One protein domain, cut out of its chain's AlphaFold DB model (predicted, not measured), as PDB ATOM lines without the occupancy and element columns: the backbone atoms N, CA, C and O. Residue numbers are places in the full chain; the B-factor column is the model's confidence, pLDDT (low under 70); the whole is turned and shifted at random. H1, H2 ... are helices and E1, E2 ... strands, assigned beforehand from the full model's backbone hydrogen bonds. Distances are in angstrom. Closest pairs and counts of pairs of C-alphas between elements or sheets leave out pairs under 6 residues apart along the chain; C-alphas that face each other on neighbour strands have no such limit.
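Overview. This is residues 763 to 890 of the 890 residues of an uncharacterized protein of Coprococcus catus (UniProt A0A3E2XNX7). Four helices, H2, H4, H5 and H6, form an up-and-down bundle, each running against the one before it. A hairpin of two strands, E1 and E2, joins the bundle through E2, near residues 877 to 880 of H6 and 785 to 792 of H2, while H1 packs on H4 and H3 on H6. The 128 printed residues include six named helices and two antiparallel strands, in the order H1 H2 E1 E2 H3 H4 H5 H6; the class is mostly helix. The whole is compact, with a radius of gyration of the C-alphas of 14.7 A and spans of 47 by 39 by 24 A.

Arrangement. H1, residues 763 to 771, and H2, residues 773 to 794, touch only at the corner, with the closest C-alphas, Met 769 and Gly 776, 5.1 A apart. E1, residues 800 to 806, and E2, residues 811 to 817, form an antiparallel hairpin; N 802 and O 815, 2.8 A apart, are within hydrogen-bond range. H6, residues 877 to 889, touches H3, residues 819 to 822, with its residues 877 to 881 alone; the closest C-alphas, Leu 821 and Leu 878, are 5.0 A apart. H4, residues 833 to 851, only just touches H2, with 3 pairs of C-alphas within 8 A, the closest being Val 784 and Leu 835 at 6.6 A. H5, residues 856 to 873, and H6 form a helical hairpin at a shallow tilt of 18 degrees, with the closest C-alphas, Lys 867 and Ile 883, 6.2 A apart. Every O i to N i+4 pair is within hydrogen-bond range in H1, H2, H4 and H5, and 7 of 9 in H6; H3 is too short for one.

Along the chain. H1 begins at C-alpha 763 (251.004, 277.641, 354.133). H2 measures 31.3 A, H4 26.5 A, H5 25.6 A and H6 19.0 A, ending at C-alpha 889 (260.448, 294.976, 338.787).

Size, cuts and confidence. The printed part has no cut and no long link; pLDDT is under 70 at residues 825 to 829.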
ATOM      1  N   THR A 763     249.611 277.833 353.697       77.06
ATOM      2  CA  THR A 763     251.004 277.641 354.133       77.06
ATOM      3  C   THR A 763     251.805 276.723 353.214       77.06
ATOM      4  O   THR A 763     253.021 276.890 353.113       77.06
ATOM      5  N   PHE A 764     251.153 275.793 352.507       85.50
ATOM      6  CA  PHE A 764     251.821 274.839 351.625       85.50
ATOM      7  C   PHE A 764     252.617 275.540 350.518       85.50
ATOM      8  O   PHE A 764     253.823 275.305 350.404       85.50
ATOM      9  N   PHE A 765     251.983 276.437 349.748       84.00
ATOM     10  CA  PHE A 765     252.653 277.109 348.628       84.00
ATOM     11  C   PHE A 765     253.877 277.892 349.094       84.00
ATOM     12  O   PHE A 765     254.964 277.771 348.528       84.00
ATOM     13  N   TRP A 766     253.708 278.672 350.163       84.44
ATOM     14  CA  TRP A 766     254.780 279.488 350.714       84.44
ATOM     15  C   TRP A 766     255.922 278.645 351.269       84.44
ATOM     16  O   TRP A 766     257.082 279.000 351.069       84.44
ATOM     17  N   TYR A 767     255.631 277.543 351.961       86.50
ATOM     18  CA  TYR A 767     256.672 276.720 352.569       86.50
ATOM     19  C   TYR A 767     257.426 275.887 351.547       86.50
ATOM     20  O   TYR A 767     258.651 275.893 351.597       86.50
ATOM     21  N   VAL A 768     256.760 275.257 350.577       87.38
ATOM     22  CA  VAL A 768     257.469 274.514 349.522       87.38
ATOM     23  C   VAL A 768     258.370 275.452 348.715       87.38
ATOM     24  O   VAL A 768     259.549 275.157 348.541       87.38
ATOM     25  N   MET A 769     257.872 276.629 348.319       86.75
ATOM     26  CA  MET A 769     258.662 277.602 347.551       86.75
ATOM     27  C   MET A 769     259.828 278.208 348.346       86.75
ATOM     28  O   MET A 769     260.845 278.562 347.753       86.75
ATOM     29  N   ARG A 770     259.709 278.346 349.673       82.19
ATOM     30  CA  ARG A 770     260.783 278.890 350.528       82.19
ATOM     31  C   ARG A 770     261.793 277.840 350.985       82.19
ATOM     32  O   ARG A 770     262.953 278.189 351.172       82.19
ATOM     33  N   CYS A 771     261.365 276.597 351.198       82.50
ATOM     34  CA  CYS A 771     262.219 275.535 351.731       82.50
ATOM     35  C   CYS A 771     262.994 274.803 350.631       82.50
ATOM     36  O   CYS A 771     264.173 274.519 350.814       82.50
ATOM     37  N   ASP A 772     262.354 274.530 349.490       84.69
ATOM     38  CA  ASP A 772     262.984 273.889 348.331       84.69
ATOM     39  C   ASP A 772     262.423 274.491 347.032       84.69
ATOM     40  O   ASP A 772     261.565 273.924 346.351       84.69
ATOM     41  N   PHE A 773     262.908 275.696 346.707       88.50
ATOM     42  CA  PHE A 773     262.428 276.479 345.565       88.50
ATOM     43  C   PHE A 773     262.519 275.720 344.235       88.50
ATOM     44  O   PHE A 773     261.626 275.840 343.401       88.50
ATOM     45  N   VAL A 774     263.581 274.935 344.032       90.31
ATOM     46  CA  VAL A 774     263.797 274.174 342.792       90.31
ATOM     47  C   VAL A 774     262.695 273.136 342.619       90.31
ATOM     48  O   VAL A 774     262.007 273.146 341.597       90.31
ATOM     49  N   LYS A 775     262.466 272.288 343.630       89.69
ATOM     50  CA  LYS A 775     261.400 271.278 343.559       89.69
ATOM     51  C   LYS A 775     260.022 271.918 343.475       89.69
ATOM     52  O   LYS A 775     259.195 271.458 342.693       89.69
ATOM     53  N   GLY A 776     259.793 272.990 344.233       91.75
ATOM     54  CA  GLY A 776     258.544 273.744 344.202       91.75
ATOM     55  C   GLY A 776     258.234 274.320 342.823       91.75
ATOM     56  O   GLY A 776     257.123 274.145 342.324       91.75
ATOM     57  N   LEU A 777     259.212 274.961 342.180       93.75
ATOM     58  CA  LEU A 777     259.047 275.545 340.849       93.75
ATOM     59  C   LEU A 777     258.817 274.469 339.784       93.75
ATOM     60  O   LEU A 777     257.927 274.616 338.949       93.75
ATOM     61  N   GLU A 778     259.599 273.389 339.800       94.06
ATOM     62  CA  GLU A 778     259.455 272.303 338.824       94.06
ATOM     63  C   GLU A 778     258.101 271.603 338.934       94.06
ATOM     64  O   GLU A 778     257.442 271.372 337.918       94.06
ATOM     65  N   TRP A 779     257.664 271.326 340.163       95.06
ATOM     66  CA  TRP A 779     256.338 270.793 340.442       95.06
ATOM     67  C   TRP A 779     255.235 271.736 339.950       95.06
ATOM     68  O   TRP A 779     254.354 271.310 339.206       95.06
ATOM     69  N   ALA A 780     255.312 273.023 340.293       94.56
ATOM     70  CA  ALA A 780     254.306 274.006 339.901       94.56
ATOM     71  C   ALA A 780     254.180 274.130 338.376       94.56
ATOM     72  O   ALA A 780     253.068 274.168 337.851       94.56
ATOM     73  N   ILE A 781     255.306 274.138 337.653       95.75
ATOM     74  CA  ILE A 781     255.309 274.138 336.185       95.75
ATOM     75  C   ILE A 781     254.625 272.877 335.653       95.75
ATOM     76  O   ILE A 781     253.768 272.982 334.780       95.75
ATOM     77  N   SER A 782     254.970 271.701 336.183       95.94
ATOM     78  CA  SER A 782     254.364 270.426 335.780       95.94
ATOM     79  C   SER A 782     252.850 270.411 336.014       95.94
ATOM     80  O   SER A 782     252.082 270.088 335.107       95.94
ATOM     81  N   PHE A 783     252.407 270.830 337.200       94.69
ATOM     82  CA  PHE A 783     250.996 270.881 337.573       94.69
ATOM     83  C   PHE A 783     250.195 271.823 336.665       94.69
ATOM     84  O   PHE A 783     249.183 271.418 336.090       94.69
ATOM     85  N   VAL A 784     250.677 273.056 336.466       94.62
ATOM     86  CA  VAL A 784     250.020 274.041 335.590       94.62
ATOM     87  C   VAL A 784     250.015 273.557 334.141       94.62
ATOM     88  O   VAL A 784     248.992 273.643 333.469       94.62
ATOM     89  N   ASN A 785     251.126 273.001 333.654       95.44
ATOM     90  CA  ASN A 785     251.209 272.454 332.303       95.44
ATOM     91  C   ASN A 785     250.164 271.368 332.048       95.44
ATOM     92  O   ASN A 785     249.529 271.392 330.993       95.44
ATOM     93  N   ASN A 786     249.988 270.443 332.995       94.69
ATOM     94  CA  ASN A 786     248.995 269.377 332.892       94.69
ATOM     95  C   ASN A 786     247.575 269.953 332.875       94.69
ATOM     96  O   ASN A 786     246.791 269.599 331.999       94.69
ATOM     97  N   ALA A 787     247.268 270.898 333.769       92.88
ATOM     98  CA  ALA A 787     245.952 271.532 333.828       92.88
ATOM     99  C   ALA A 787     245.596 272.270 332.522       92.88
ATOM    100  O   ALA A 787     244.489 272.133 331.997       92.88
ATOM    101  N   ILE A 788     246.547 273.025 331.957       93.00
ATOM    102  CA  ILE A 788     246.337 273.731 330.683       93.00
ATOM    103  C   ILE A 788     246.264 272.761 329.505       93.00
ATOM    104  O   ILE A 788     245.462 272.976 328.598       93.00
ATOM    105  N   GLN A 789     247.052 271.686 329.513       93.75
ATOM    106  CA  GLN A 789     246.959 270.654 328.485       93.75
ATOM    107  C   GLN A 789     245.571 270.003 328.489       93.75
ATOM    108  O   GLN A 789     244.936 269.920 327.440       93.75
ATOM    109  N   THR A 790     245.057 269.611 329.658       91.81
ATOM    110  CA  THR A 790     243.705 269.049 329.775       91.81
ATOM    111  C   THR A 790     242.637 270.044 329.320       91.81
ATOM    112  O   THR A 790     241.698 269.663 328.621       91.81
ATOM    113  N   PHE A 791     242.802 271.336 329.617       91.12
ATOM    114  CA  PHE A 791     241.922 272.379 329.087       91.12
ATOM    115  C   PHE A 791     241.983 272.491 327.561       91.12
ATOM    116  O   PHE A 791     240.938 272.577 326.914       91.12
ATOM    117  N   ALA A 792     243.178 272.437 326.971       90.50
ATOM    118  CA  ALA A 792     243.367 272.469 325.523       90.50
ATOM    119  C   ALA A 792     242.686 271.280 324.825       90.50
ATOM    120  O   ALA A 792     242.095 271.441 323.758       90.50
ATOM    121  N   GLU A 793     242.748 270.100 325.442       90.94
ATOM    122  CA  GLU A 793     242.114 268.873 324.953       90.94
ATOM    123  C   GLU A 793     240.582 268.929 325.080       90.94
ATOM    124  O   GLU A 793     239.869 268.564 324.144       90.94
ATOM    125  N   ASN A 794     240.067 269.435 326.205       88.06
ATOM    126  CA  ASN A 794     238.628 269.547 326.461       88.06
ATOM    127  C   ASN A 794     237.960 270.682 325.669       88.06
ATOM    128  O   ASN A 794     236.795 270.567 325.280       88.06
ATOM    129  N   LYS A 795     238.677 271.787 325.443       88.12
ATOM    130  CA  LYS A 795     238.171 273.010 324.808       88.12
ATOM    131  C   LYS A 795     239.134 273.561 323.741       88.12
ATOM    132  O   LYS A 795     239.602 274.697 323.850       88.12
ATOM    133  N   PRO A 796     239.369 272.827 322.641       87.44
ATOM    134  CA  PRO A 796     240.354 273.215 321.627       87.44
ATOM    135  C   PRO A 796     240.026 274.536 320.915       87.44
ATOM    136  O   PRO A 796     240.923 275.207 320.420       87.44
ATOM    137  N   ASN A 797     238.750 274.941 320.882       88.19
ATOM    138  CA  ASN A 797     238.317 276.197 320.259       88.19
ATOM    139  C   ASN A 797     238.549 277.435 321.148       88.19
ATOM    140  O   ASN A 797     238.462 278.556 320.653       88.19
ATOM    141  N   GLU A 798     238.810 277.250 322.447       86.94
ATOM    142  CA  GLU A 798     239.024 278.336 323.418       86.94
ATOM    143  C   GLU A 798     240.520 278.579 323.705       86.94
ATOM    144  O   GLU A 798     240.870 279.370 324.588       86.94
ATOM    145  N   ILE A 799     241.418 277.919 322.963       91.00
ATOM    146  CA  ILE A 799     242.869 278.016 323.132       91.00
ATOM    147  C   ILE A 799     243.569 278.249 321.790       91.00
ATOM    148  O   ILE A 799     243.137 277.769 320.745       91.00
ATOM    149  N   THR A 800     244.664 279.006 321.808       91.88
ATOM    150  CA  THR A 800     245.446 279.338 320.611       91.88
ATOM    151  C   THR A 800     246.920 279.015 320.805       91.88
ATOM    152  O   THR A 800     247.437 279.073 321.921       91.88
ATOM    153  N   ASN A 801     247.600 278.678 319.709       91.69
ATOM    154  CA  ASN A 801     249.044 278.461 319.690       91.69
ATOM    155  C   ASN A 801     249.766 279.788 319.451       91.69
ATOM    156  O   ASN A 801     249.559 280.444 318.431       91.69
ATOM    157  N   ILE A 802     250.646 280.155 320.375       90.38
ATOM    158  CA  ILE A 802     251.468 281.361 320.329       90.38
ATOM    159  C   ILE A 802     252.912 280.931 320.074       90.38
ATOM    160  O   ILE A 802     253.548 280.298 320.916       90.38
ATOM    161  N   GLU A 803     253.435 281.260 318.892       90.81
ATOM    162  CA  GLU A 803     254.841 281.026 318.555       90.81
ATOM    163  C   GLU A 803     255.721 282.159 319.093       90.81
ATOM    164  O   GLU A 803     255.561 283.317 318.707       90.81
ATOM    165  N   ILE A 804     256.710 281.817 319.920       89.62
ATOM    166  CA  ILE A 804     257.735 282.750 320.396       89.62
ATOM    167  C   ILE A 804     259.085 282.332 319.812       89.62
ATOM    168  O   ILE A 804     259.522 281.186 319.953       89.62
ATOM    169  N   TYR A 805     259.754 283.268 319.137       90.56
ATOM    170  CA  TYR A 805     261.104 283.075 318.612       90.56
ATOM    171  C   TYR A 805     262.144 283.536 319.634       90.56
ATOM    172  O   TYR A 805     262.083 284.669 320.107       90.56
ATOM    173  N   PHE A 806     263.116 282.672 319.934       87.44
ATOM    174  CA  PHE A 806     264.225 282.928 320.852       87.44
ATOM    175  C   PHE A 806     265.517 283.145 320.047       87.44
ATOM    176  O   PHE A 806     266.171 282.166 319.669       87.44
ATOM    177  N   PRO A 807     265.935 284.403 319.793       85.62
ATOM    178  CA  PRO A 807     267.044 284.695 318.882       85.62
ATOM    179  C   PRO A 807     268.379 284.103 319.338       85.62
ATOM    180  O   PRO A 807     269.165 283.648 318.516       85.62
ATOM    181  N   LYS A 808     268.622 284.065 320.656       81.81
ATOM    182  CA  LYS A 808     269.867 283.534 321.240       81.81
ATOM    183  C   LYS A 808     270.039 282.029 321.030       81.81
ATOM    184  O   LYS A 808     271.163 281.548 321.007       81.81
ATOM    185  N   GLU A 809     268.937 281.305 320.877       84.62
ATOM    186  CA  GLU A 809     268.937 279.857 320.662       84.62
ATOM    187  C   GLU A 809     268.653 279.477 319.208       84.62
ATOM    188  O   GLU A 809     268.759 278.308 318.846       84.62
ATOM    189  N   ASN A 810     268.251 280.454 318.389       87.25
ATOM    190  CA  ASN A 810     267.712 280.256 317.050       87.25
ATOM    191  C   ASN A 810     266.595 279.190 317.002       87.25
ATOM    192  O   ASN A 810     266.536 278.363 316.090       87.25
ATOM    193  N   LYS A 811     265.711 279.192 318.009       89.75
ATOM    194  CA  LYS A 811     264.600 278.240 318.149       89.75
ATOM    195  C   LYS A 811     263.267 278.966 318.265       89.75
ATOM    196  O   LYS A 811     263.170 280.010 318.907       89.75
ATOM    197  N   LYS A 812     262.230 278.383 317.667       90.00
ATOM    198  CA  LYS A 812     260.833 278.738 317.932       90.00
ATOM    199  C   LYS A 812     260.254 277.754 318.940       90.00
ATOM    200  O   LYS A 812     260.490 276.554 318.810       90.00
ATOM    201  N   ARG A 813     259.500 278.250 319.916       91.56
ATOM    202  CA  ARG A 813     258.724 277.433 320.858       91.56
ATOM    203  C   ARG A 813     257.257 277.843 320.769       91.56
ATOM    204  O   ARG A 813     256.965 279.009 320.502       91.56
ATOM    205  N   VAL A 814     256.361 276.878 320.939       91.94
ATOM    206  CA  VAL A 814     254.910 277.081 320.856       91.94
ATOM    207  C   VAL A 814     254.335 276.992 322.260       91.94
ATOM    208  O   VAL A 814     254.625 276.034 322.970       91.94
ATOM    209  N   TYR A 815     253.523 277.975 322.634       93.12
ATOM    210  CA  TYR A 815     252.834 278.029 323.919       93.12
ATOM    211  C   TYR A 815     251.330 278.132 323.702       93.12
ATOM    212  O   TYR A 815     250.872 278.852 322.816       93.12
ATOM    213  N   TRP A 816     250.553 277.460 324.538       93.81
ATOM    214  CA  TRP A 816     249.110 277.625 324.583       93.81
ATOM    215  C   TRP A 816     248.713 278.918 325.295       93.81
ATOM    216  O   TRP A 816     249.231 279.241 326.367       93.81
ATOM    217  N   GLY A 817     247.767 279.658 324.721       90.00
ATOM    218  CA  GLY A 817     247.268 280.888 325.323       90.00
ATOM    219  C   GLY A 817     245.874 281.298 324.872       90.00
ATOM    220  O   GLY A 817     245.395 280.916 323.803       90.00
ATOM    221  N   ASN A 818     245.229 282.097 325.715       88.25
ATOM    222  CA  ASN A 818     243.993 282.825 325.448       88.25
ATOM    223  C   ASN A 818     243.949 284.080 326.345       88.25
ATOM    224  O   ASN A 818     244.885 284.334 327.107       88.25
ATOM    225  N   GLY A 819     242.877 284.872 326.251       82.19
ATOM    226  CA  GLY A 819     242.728 286.088 327.058       82.19
ATOM    227  C   GLY A 819     242.757 285.827 328.570       82.19
ATOM    228  O   GLY A 819     243.415 286.565 329.297       82.19
ATOM    229  N   CYS A 820     242.122 284.751 329.043       83.44
ATOM    230  CA  CYS A 820     242.080 284.410 330.468       83.44
ATOM    231  C   CYS A 820     243.461 284.028 331.021       83.44
ATOM    232  O   CYS A 820     243.818 284.462 332.111       83.44
ATOM    233  N   LEU A 821     244.264 283.276 330.258       86.94
ATOM    234  CA  LEU A 821     245.623 282.879 330.651       86.94
ATOM    235  C   LEU A 821     246.592 284.065 330.728       86.94
ATOM    236  O   LEU A 821     247.491 284.052 331.564       86.94
ATOM    237  N   TRP A 822     246.402 285.088 329.891       80.56
ATOM    238  CA  TRP A 822     247.167 286.339 329.967       80.56
ATOM    239  C   TRP A 822     246.757 287.218 331.151       80.56
ATOM    240  O   TRP A 822     247.605 287.867 331.752       80.56
ATOM    241  N   MET A 823     245.466 287.231 331.485       76.62
ATOM    242  CA  MET A 823     244.894 288.065 332.551       76.62
ATOM    243  C   MET A 823     244.880 287.383 333.926       76.62
ATOM    244  O   MET A 823     244.277 287.898 334.871       76.62
ATOM    245  N   ALA A 824     245.526 286.225 334.049       70.56
ATOM    246  CA  ALA A 824     245.664 285.519 335.311       70.56
ATOM    247  C   ALA A 824     246.348 286.407 336.354       70.56
ATOM    248  O   ALA A 824     247.328 287.075 336.023       70.56
ATOM    249  N   ASP A 825     245.850 286.399 337.596       64.44
ATOM    250  CA  ASP A 825     246.350 287.236 338.709       64.44
ATOM    251  C   ASP A 825     246.046 288.752 338.562       64.44
ATOM    252  O   ASP A 825     246.416 289.552 339.415       64.44
ATOM    253  N   ILE A 826     245.343 289.171 337.496       68.44
ATOM    254  CA  ILE A 826     244.901 290.567 337.271       68.44
ATOM    255  C   ILE A 826     243.377 290.701 337.409       68.44
ATOM    256  O   ILE A 826     242.880 291.726 337.874       68.44
ATOM    257  N   MET A 827     242.627 289.678 336.995       64.31
ATOM    258  CA  MET A 827     241.168 289.625 337.102       64.31
ATOM    259  C   MET A 827     240.735 288.407 337.922       64.31
ATOM    260  O   MET A 827     241.118 287.279 337.603       64.31
ATOM    261  N   GLU A 828     239.918 288.638 338.950       62.72
ATOM    262  CA  GLU A 828     239.332 287.577 339.777       62.72
ATOM    263  C   GLU A 828     238.357 286.703 338.961       62.72
ATOM    264  O   GLU A 828     237.705 287.183 338.034       62.72
ATOM    265  N   HIS A 829     238.262 285.415 339.315       66.00
ATOM    266  CA  HIS A 829     237.313 284.431 338.757       66.00
ATOM    267  C   HIS A 829     237.437 284.104 337.250       66.00
ATOM    268  O   HIS A 829     236.507 283.572 336.649       66.00
ATOM    269  N   ASN A 830     238.586 284.377 336.618       75.06
ATOM    270  CA  ASN A 830     238.827 284.025 335.205       75.06
ATOM    271  C   ASN A 830     239.483 282.647 334.989       75.06
ATOM    272  O   ASN A 830     239.491 282.133 333.867       75.06
ATOM    273  N   LEU A 831     240.067 282.068 336.037       81.94
ATOM    274  CA  LEU A 831     240.749 280.773 336.052       81.94
ATOM    275  C   LEU A 831     240.466 280.071 337.389       81.94
ATOM    276  O   LEU A 831     240.124 280.756 338.356       81.94
ATOM    277  N   PRO A 832     240.657 278.741 337.477       85.12
ATOM    278  CA  PRO A 832     240.660 278.039 338.756       85.12
ATOM    279  C   PRO A 832     241.629 278.695 339.745       85.12
ATOM    280  O   PRO A 832     242.793 278.931 339.398       85.12
ATOM    281  N   VAL A 833     241.163 278.943 340.972       82.12
ATOM    282  CA  VAL A 833     241.894 279.724 341.994       82.12
ATOM    283  C   VAL A 833     243.289 279.148 342.257       82.12
ATOM    284  O   VAL A 833     244.276 279.872 342.336       82.12
ATOM    285  N   VAL A 834     243.423 277.820 342.280       85.94
ATOM    286  CA  VAL A 834     244.723 277.165 342.497       85.94
ATOM    287  C   VAL A 834     245.785 277.577 341.466       85.94
ATOM    288  O   VAL A 834     246.960 277.708 341.804       85.94
ATOM    289  N   LEU A 835     245.394 277.799 340.204       88.94
ATOM    290  CA  LEU A 835     246.332 278.141 339.131       88.94
ATOM    291  C   LEU A 835     246.805 279.589 339.259       88.94
ATOM    292  O   LEU A 835     247.985 279.868 339.035       88.94
ATOM    293  N   THR A 836     245.907 280.502 339.639       86.06
ATOM    294  CA  THR A 836     246.262 281.904 339.898       86.06
ATOM    295  C   THR A 836     247.168 282.020 341.117       86.06
ATOM    296  O   THR A 836     248.195 282.696 341.050       86.06
ATOM    297  N   ASP A 837     246.864 281.278 342.180       85.69
ATOM    298  CA  ASP A 837     247.599 281.298 343.444       85.69
ATOM    299  C   ASP A 837     249.034 280.794 343.290       85.69
ATOM    300  O   ASP A 837     249.975 281.421 343.785       85.69
ATOM    301  N   ILE A 838     249.229 279.702 342.542       89.19
ATOM    302  CA  ILE A 838     250.561 279.178 342.210       89.19
ATOM    303  C   ILE A 838     251.411 280.263 341.544       89.19
ATOM    304  O   ILE A 838     252.544 280.524 341.959       89.19
ATOM    305  N   VAL A 839     250.865 280.908 340.512       89.69
ATOM    306  CA  VAL A 839     251.578 281.934 339.742       89.69
ATOM    307  C   VAL A 839     251.893 283.145 340.615       89.69
ATOM    308  O   VAL A 839     253.031 283.627 340.606       89.69
ATOM    309  N   PHE A 840     250.928 283.601 341.411       87.81
ATOM    310  CA  PHE A 840     251.108 284.706 342.343       87.81
ATOM    311  C   PHE A 840     252.214 284.424 343.371       87.81
ATOM    312  O   PHE A 840     253.114 285.251 343.563       87.81
ATOM    313  N   VAL A 841     252.197 283.250 344.015       88.19
ATOM    314  CA  VAL A 841     253.184 282.894 345.047       88.19
ATOM    315  C   VAL A 841     254.586 282.791 344.453       88.19
ATOM    316  O   VAL A 841     255.535 283.277 345.077       88.19
ATOM    317  N   ILE A 842     254.746 282.239 343.244       90.81
ATOM    318  CA  ILE A 842     256.051 282.208 342.564       90.81
ATOM    319  C   ILE A 842     256.543 283.635 342.301       90.81
ATOM    320  O   ILE A 842     257.659 283.969 342.707       90.81
ATOM    321  N   LYS A 843     255.712 284.496 341.691       90.06
ATOM    322  CA  LYS A 843     256.057 285.907 341.424       90.06
ATOM    323  C   LYS A 843     256.519 286.606 342.701       90.06
ATOM    324  O   LYS A 843     257.614 287.167 342.745       90.06
ATOM    325  N   LYS A 844     255.712 286.544 343.765       88.62
ATOM    326  CA  LYS A 844     256.022 287.187 345.050       88.62
ATOM    327  C   LYS A 844     257.271 286.622 345.705       88.62
ATOM    328  O   LYS A 844     258.068 287.402 346.218       88.62
ATOM    329  N   THR A 845     257.451 285.304 345.695       88.50
ATOM    330  CA  THR A 845     258.620 284.661 346.306       88.50
ATOM    331  C   THR A 845     259.898 285.104 345.606       88.50
ATOM    332  O   THR A 845     260.817 285.568 346.273       88.50
ATOM    333  N   VAL A 846     259.937 285.060 344.272       89.38
ATOM    334  CA  VAL A 846     261.122 285.464 343.503       89.38
ATOM    335  C   VAL A 846     261.419 286.955 343.684       89.38
ATOM    336  O   VAL A 846     262.547 287.314 344.021       89.38
ATOM    337  N   ILE A 847     260.413 287.824 343.540       87.50
ATOM    338  CA  ILE A 847     260.587 289.279 343.682       87.50
ATOM    339  C   ILE A 847     261.066 289.641 345.092       87.50
ATOM    340  O   ILE A 847     262.005 290.426 345.226       87.50
ATOM    341  N   ASN A 848     260.467 289.069 346.142       85.69
ATOM    342  CA  ASN A 848     260.863 289.348 347.525       85.69
ATOM    343  C   ASN A 848     262.274 288.835 347.831       85.69
ATOM    344  O   ASN A 848     263.046 289.555 348.461       85.69
ATOM    345  N   SER A 849     262.637 287.637 347.363       84.81
ATOM    346  CA  SER A 849     263.995 287.097 347.524       84.81
ATOM    347  C   SER A 849     265.045 287.979 346.853       84.81
ATOM    348  O   SER A 849     266.117 288.189 347.414       84.81
ATOM    349  N   MET A 850     264.733 288.548 345.685       85.06
ATOM    350  CA  MET A 850     265.620 289.504 345.019       85.06
ATOM    351  C   MET A 850     265.686 290.846 345.760       85.06
ATOM    352  O   MET A 850     266.775 291.379 345.928       85.06
ATOM    353  N   ARG A 851     264.551 291.374 346.250       84.25
ATOM    354  CA  ARG A 851     264.492 292.686 346.931       84.25
ATOM    355  C   ARG A 851     265.230 292.683 348.266       84.25
ATOM    356  O   ARG A 851     265.801 293.695 348.651       84.25
ATOM    357  N   ASN A 852     265.188 291.553 348.968       80.44
ATOM    358  CA  ASN A 852     265.774 291.397 350.298       80.44
ATOM    359  C   ASN A 852     267.246 290.956 350.266       80.44
ATOM    360  O   ASN A 852     267.851 290.817 351.327       80.44
ATOM    361  N   SER A 853     267.821 290.714 349.085       77.25
ATOM    362  CA  SER A 853     269.227 290.341 348.937       77.25
ATOM    363  C   SER A 853     270.050 291.521 348.434       77.25
ATOM    364  O   SER A 853     269.644 292.232 347.521       77.25
ATOM    365  N   SER A 854     271.238 291.719 349.004       79.69
ATOM    366  CA  SER A 854     272.240 292.659 348.485       79.69
ATOM    367  C   SER A 854     273.258 291.986 347.554       79.69
ATOM    368  O   SER A 854     274.132 292.660 347.008       79.69
ATOM    369  N   ASP A 855     273.184 290.663 347.379       85.25
ATOM    370  CA  ASP A 855     274.115 289.902 346.544       85.25
ATOM    371  C   ASP A 855     273.663 289.885 345.077       85.25
ATOM    372  O   ASP A 855     272.773 289.134 344.665       85.25
ATOM    373  N   SER A 856     274.333 290.703 344.263       84.56
ATOM    374  CA  SER A 856     274.082 290.799 342.821       84.56
ATOM    375  C   SER A 856     274.282 289.484 342.053       84.56
ATOM    376  O   SER A 856     273.610 289.266 341.039       84.56
ATOM    377  N   VAL A 857     275.165 288.590 342.517       89.06
ATOM    378  CA  VAL A 857     275.418 287.292 341.872       89.06
ATOM    379  C   VAL A 857     274.245 286.357 342.132       89.06
ATOM    380  O   VAL A 857     273.733 285.750 341.190       89.06
ATOM    381  N   TYR A 858     273.775 286.298 343.379       86.31
ATOM    382  CA  TYR A 858     272.581 285.541 343.750       86.31
ATOM    383  C   TYR A 858     271.344 286.009 342.975       86.31
ATOM    384  O   TYR A 858     270.652 285.184 342.377       86.31
ATOM    385  N   ILE A 859     271.093 287.325 342.921       85.88
ATOM    386  CA  ILE A 859     269.938 287.897 342.205       85.88
ATOM    387  C   ILE A 859     269.966 287.493 340.730       85.88
ATOM    388  O   ILE A 859     268.972 286.986 340.203       85.88
ATOM    389  N   LYS A 860     271.115 287.673 340.065       87.81
ATOM    390  CA  LYS A 860     271.270 287.317 338.652       87.81
ATOM    391  C   LYS A 860     271.110 285.815 338.427       87.81
ATOM    392  O   LYS A 860     270.419 285.420 337.491       87.81
ATOM    393  N   GLY A 861     271.704 284.993 339.292       90.38
ATOM    394  CA  GLY A 861     271.594 283.537 339.231       90.38
ATOM    395  C   GLY A 861     270.150 283.056 339.371       90.38
ATOM    396  O   GLY A 861     269.694 282.258 338.556       90.38
ATOM    397  N   LEU A 862     269.403 283.594 340.339       89.62
ATOM    398  CA  LEU A 862     267.988 283.270 340.537       89.62
ATOM    399  C   LEU A 862     267.133 283.699 339.334       89.62
ATOM    400  O   LEU A 862     266.316 282.914 338.855       89.62
ATOM    401  N   ALA A 863     267.338 284.914 338.816       89.31
ATOM    402  CA  ALA A 863     266.606 285.417 337.652       89.31
ATOM    403  C   ALA A 863     266.866 284.568 336.400       89.31
ATOM    404  O   ALA A 863     265.933 284.214 335.677       89.31
ATOM    405  N   GLU A 864     268.130 284.229 336.137       90.75
ATOM    406  CA  GLU A 864     268.506 283.383 335.004       90.75
ATOM    407  C   GLU A 864     267.959 281.967 335.150       90.75
ATOM    408  O   GLU A 864     267.434 281.438 334.171       90.75
ATOM    409  N   TYR A 865     268.011 281.394 336.353       93.25
ATOM    410  CA  TYR A 865     267.435 280.087 336.641       93.25
ATOM    411  C   TYR A 865     265.932 280.064 336.338       93.25
ATOM    412  O   TYR A 865     265.507 279.318 335.460       93.25
ATOM    413  N   VAL A 866     265.140 280.946 336.965       93.69
ATOM    414  CA  VAL A 866     263.676 281.000 336.771       93.69
ATOM    415  C   VAL A 866     263.318 281.199 335.301       93.69
ATOM    416  O   VAL A 866     262.481 280.476 334.759       93.69
ATOM    417  N   LYS A 867     263.986 282.144 334.632       92.19
ATOM    418  CA  LYS A 867     263.773 282.435 333.213       92.19
ATOM    419  C   LYS A 867     264.042 281.211 332.336       92.19
ATOM    420  O   LYS A 867     263.204 280.868 331.507       92.19
ATOM    421  N   ASN A 868     265.195 280.564 332.502       91.56
ATOM    422  CA  ASN A 868     265.575 279.421 331.674       91.56
ATOM    423  C   ASN A 868     264.640 278.232 331.930       91.56
ATOM    424  O   ASN A 868     264.120 277.654 330.978       91.56
ATOM    425  N   THR A 869     264.350 277.926 333.198       94.94
ATOM    426  CA  THR A 869     263.456 276.826 333.581       94.94
ATOM    427  C   THR A 869     262.049 277.014 333.020       94.94
ATOM    428  O   THR A 869     261.508 276.080 332.428       94.94
ATOM    429  N   ILE A 870     261.462 278.209 333.143       94.56
ATOM    430  CA  ILE A 870     260.121 278.484 332.610       94.56
ATOM    431  C   ILE A 870     260.129 278.433 331.083       94.56
ATOM    432  O   ILE A 870     259.275 277.766 330.507       94.56
ATOM    433  N   TYR A 871     261.087 279.077 330.409       91.50
ATOM    434  CA  TYR A 871     261.129 279.023 328.948       91.50
ATOM    435  C   TYR A 871     261.227 277.587 328.438       91.50
ATOM    436  O   TYR A 871     260.593 277.271 327.428       91.50
ATOM    437  N   GLU A 872     262.046 276.742 329.069       90.31
ATOM    438  CA  GLU A 872     262.287 275.354 328.652       90.31
ATOM    439  C   GLU A 872     261.135 274.411 328.962       90.31
ATOM    440  O   GLU A 872     260.825 273.561 328.129       90.31
ATOM    441  N   LYS A 873     260.516 274.543 330.137       94.50
ATOM    442  CA  LYS A 873     259.556 273.553 330.635       94.50
ATOM    443  C   LYS A 873     258.095 273.977 330.492       94.50
ATOM    444  O   LYS A 873     257.243 273.097 330.488       94.50
ATOM    445  N   ALA A 874     257.767 275.266 330.397       94.56
ATOM    446  CA  ALA A 874     256.374 275.709 330.290       94.56
ATOM    447  C   ALA A 874     255.774 275.405 328.907       94.56
ATOM    448  O   ALA A 874     256.440 275.567 327.887       94.56
ATOM    449  N   ASN A 875     254.492 275.035 328.872       93.94
ATOM    450  CA  ASN A 875     253.728 274.818 327.636       93.94
ATOM    451  C   ASN A 875     252.673 275.908 327.367       93.94
ATOM    452  O   ASN A 875     251.942 275.830 326.384       93.94
ATOM    453  N   ASN A 876     252.575 276.922 328.230       94.00
ATOM    454  CA  ASN A 876     251.505 277.915 328.215       94.00
ATOM    455  C   ASN A 876     252.005 279.325 328.560       94.00
ATOM    456  O   ASN A 876     253.060 279.496 329.173       94.00
ATOM    457  N   VAL A 877     251.228 280.342 328.175       92.00
ATOM    458  CA  VAL A 877     251.556 281.756 328.433       92.00
ATOM    459  C   VAL A 877     251.341 282.193 329.880       92.00
ATOM    460  O   VAL A 877     251.980 283.146 330.317       92.00
ATOM    461  N   LEU A 878     250.512 281.478 330.646       92.12
ATOM    462  CA  LEU A 878     250.257 281.769 332.058       92.12
ATOM    463  C   LEU A 878     251.566 281.772 332.866       92.12
ATOM    464  O   LEU A 878     251.841 282.717 333.606       92.12
ATOM    465  N   LEU A 879     252.429 280.774 332.660       93.56
ATOM    466  CA  LEU A 879     253.745 280.710 333.308       93.56
ATOM    467  C   LEU A 879     254.722 281.785 332.795       93.56
ATOM    468  O   LEU A 879     255.599 282.219 333.543       93.56
ATOM    469  N   LEU A 880     254.569 282.267 331.557       91.69
ATOM    470  CA  LEU A 880     255.400 283.357 331.021       91.69
ATOM    471  C   LEU A 880     255.126 284.697 331.721       91.69
ATOM    472  O   LEU A 880     256.047 285.508 331.835       91.69
ATOM    473  N   SER A 881     253.920 284.899 332.265       89.12
ATOM    474  CA  SER A 881     253.582 286.089 333.068       89.12
ATOM    475  C   SER A 881     254.470 286.249 334.314       89.12
ATOM    476  O   SER A 881     254.646 287.352 334.831       89.12
ATOM    477  N   ILE A 882     255.074 285.159 334.805       90.69
ATOM    478  CA  ILE A 882     256.038 285.202 335.914       90.69
ATOM    479  C   ILE A 882     257.302 285.949 335.477       90.69
ATOM    480  O   ILE A 882     257.811 286.793 336.213       90.69
ATOM    481  N   ILE A 883     257.788 285.670 334.265       90.81
ATOM    482  CA  ILE A 883     258.979 286.317 333.700       90.81
ATOM    483  C   ILE A 883     258.699 287.797 333.444       90.81
ATOM    484  O   ILE A 883     259.531 288.639 333.777       90.81
ATOM    485  N   GLU A 884     257.525 288.110 332.893       88.69
ATOM    486  CA  GLU A 884     257.059 289.487 332.712       88.69
ATOM    487  C   GLU A 884     257.078 290.260 334.037       88.69
ATOM    488  O   GLU A 884     257.709 291.312 334.128       88.69
ATOM    489  N   ALA A 885     256.455 289.717 335.087       86.94
ATOM    490  CA  ALA A 885     256.376 290.373 336.389       86.94
ATOM    491  C   ALA A 885     257.758 290.612 337.017       86.94
ATOM    492  O   ALA A 885     257.994 291.671 337.606       86.94
ATOM    493  N   ILE A 886     258.683 289.655 336.886       86.69
ATOM    494  CA  ILE A 886     260.066 289.816 337.356       86.69
ATOM    495  C   ILE A 886     260.760 290.943 336.581       86.69
ATOM    496  O   ILE A 886     261.331 291.830 337.212       86.69
ATOM    497  N   GLY A 887     260.659 290.953 335.248       85.75
ATOM    498  CA  GLY A 887     261.283 291.971 334.391       85.75
ATOM    499  C   GLY A 887     260.653 293.367 334.478       85.75
ATOM    500  O   GLY A 887     261.282 294.350 334.115       85.75
ATOM    501  N   MET A 888     259.416 293.498 334.965       85.00
ATOM    502  CA  MET A 888     258.843 294.814 335.284       85.00
ATOM    503  C   MET A 888     259.382 295.393 336.600       85.00
ATOM    504  O   MET A 888     259.281 296.598 336.825       85.00
ATOM    505  N   ASN A 889     259.918 294.552 337.490       78.75
ATOM    506  CA  ASN A 889     260.448 294.976 338.787       78.75
ATOM    507  C   ASN A 889     261.963 295.250 338.774       78.75
ATOM    508  O   ASN A 889     262.439 295.903 339.704       78.75
ATOM    509  N   TYR A 890     262.691 294.762 337.763       74.69
ATOM    510  CA  TYR A 890     264.152 294.825 337.612       74.69
ATOM    511  C   TYR A 890     264.538 294.917 336.143       74.69
ATOM    512  O   TYR A 890     265.512 295.645 335.840       74.69
TER     513      TYR A 890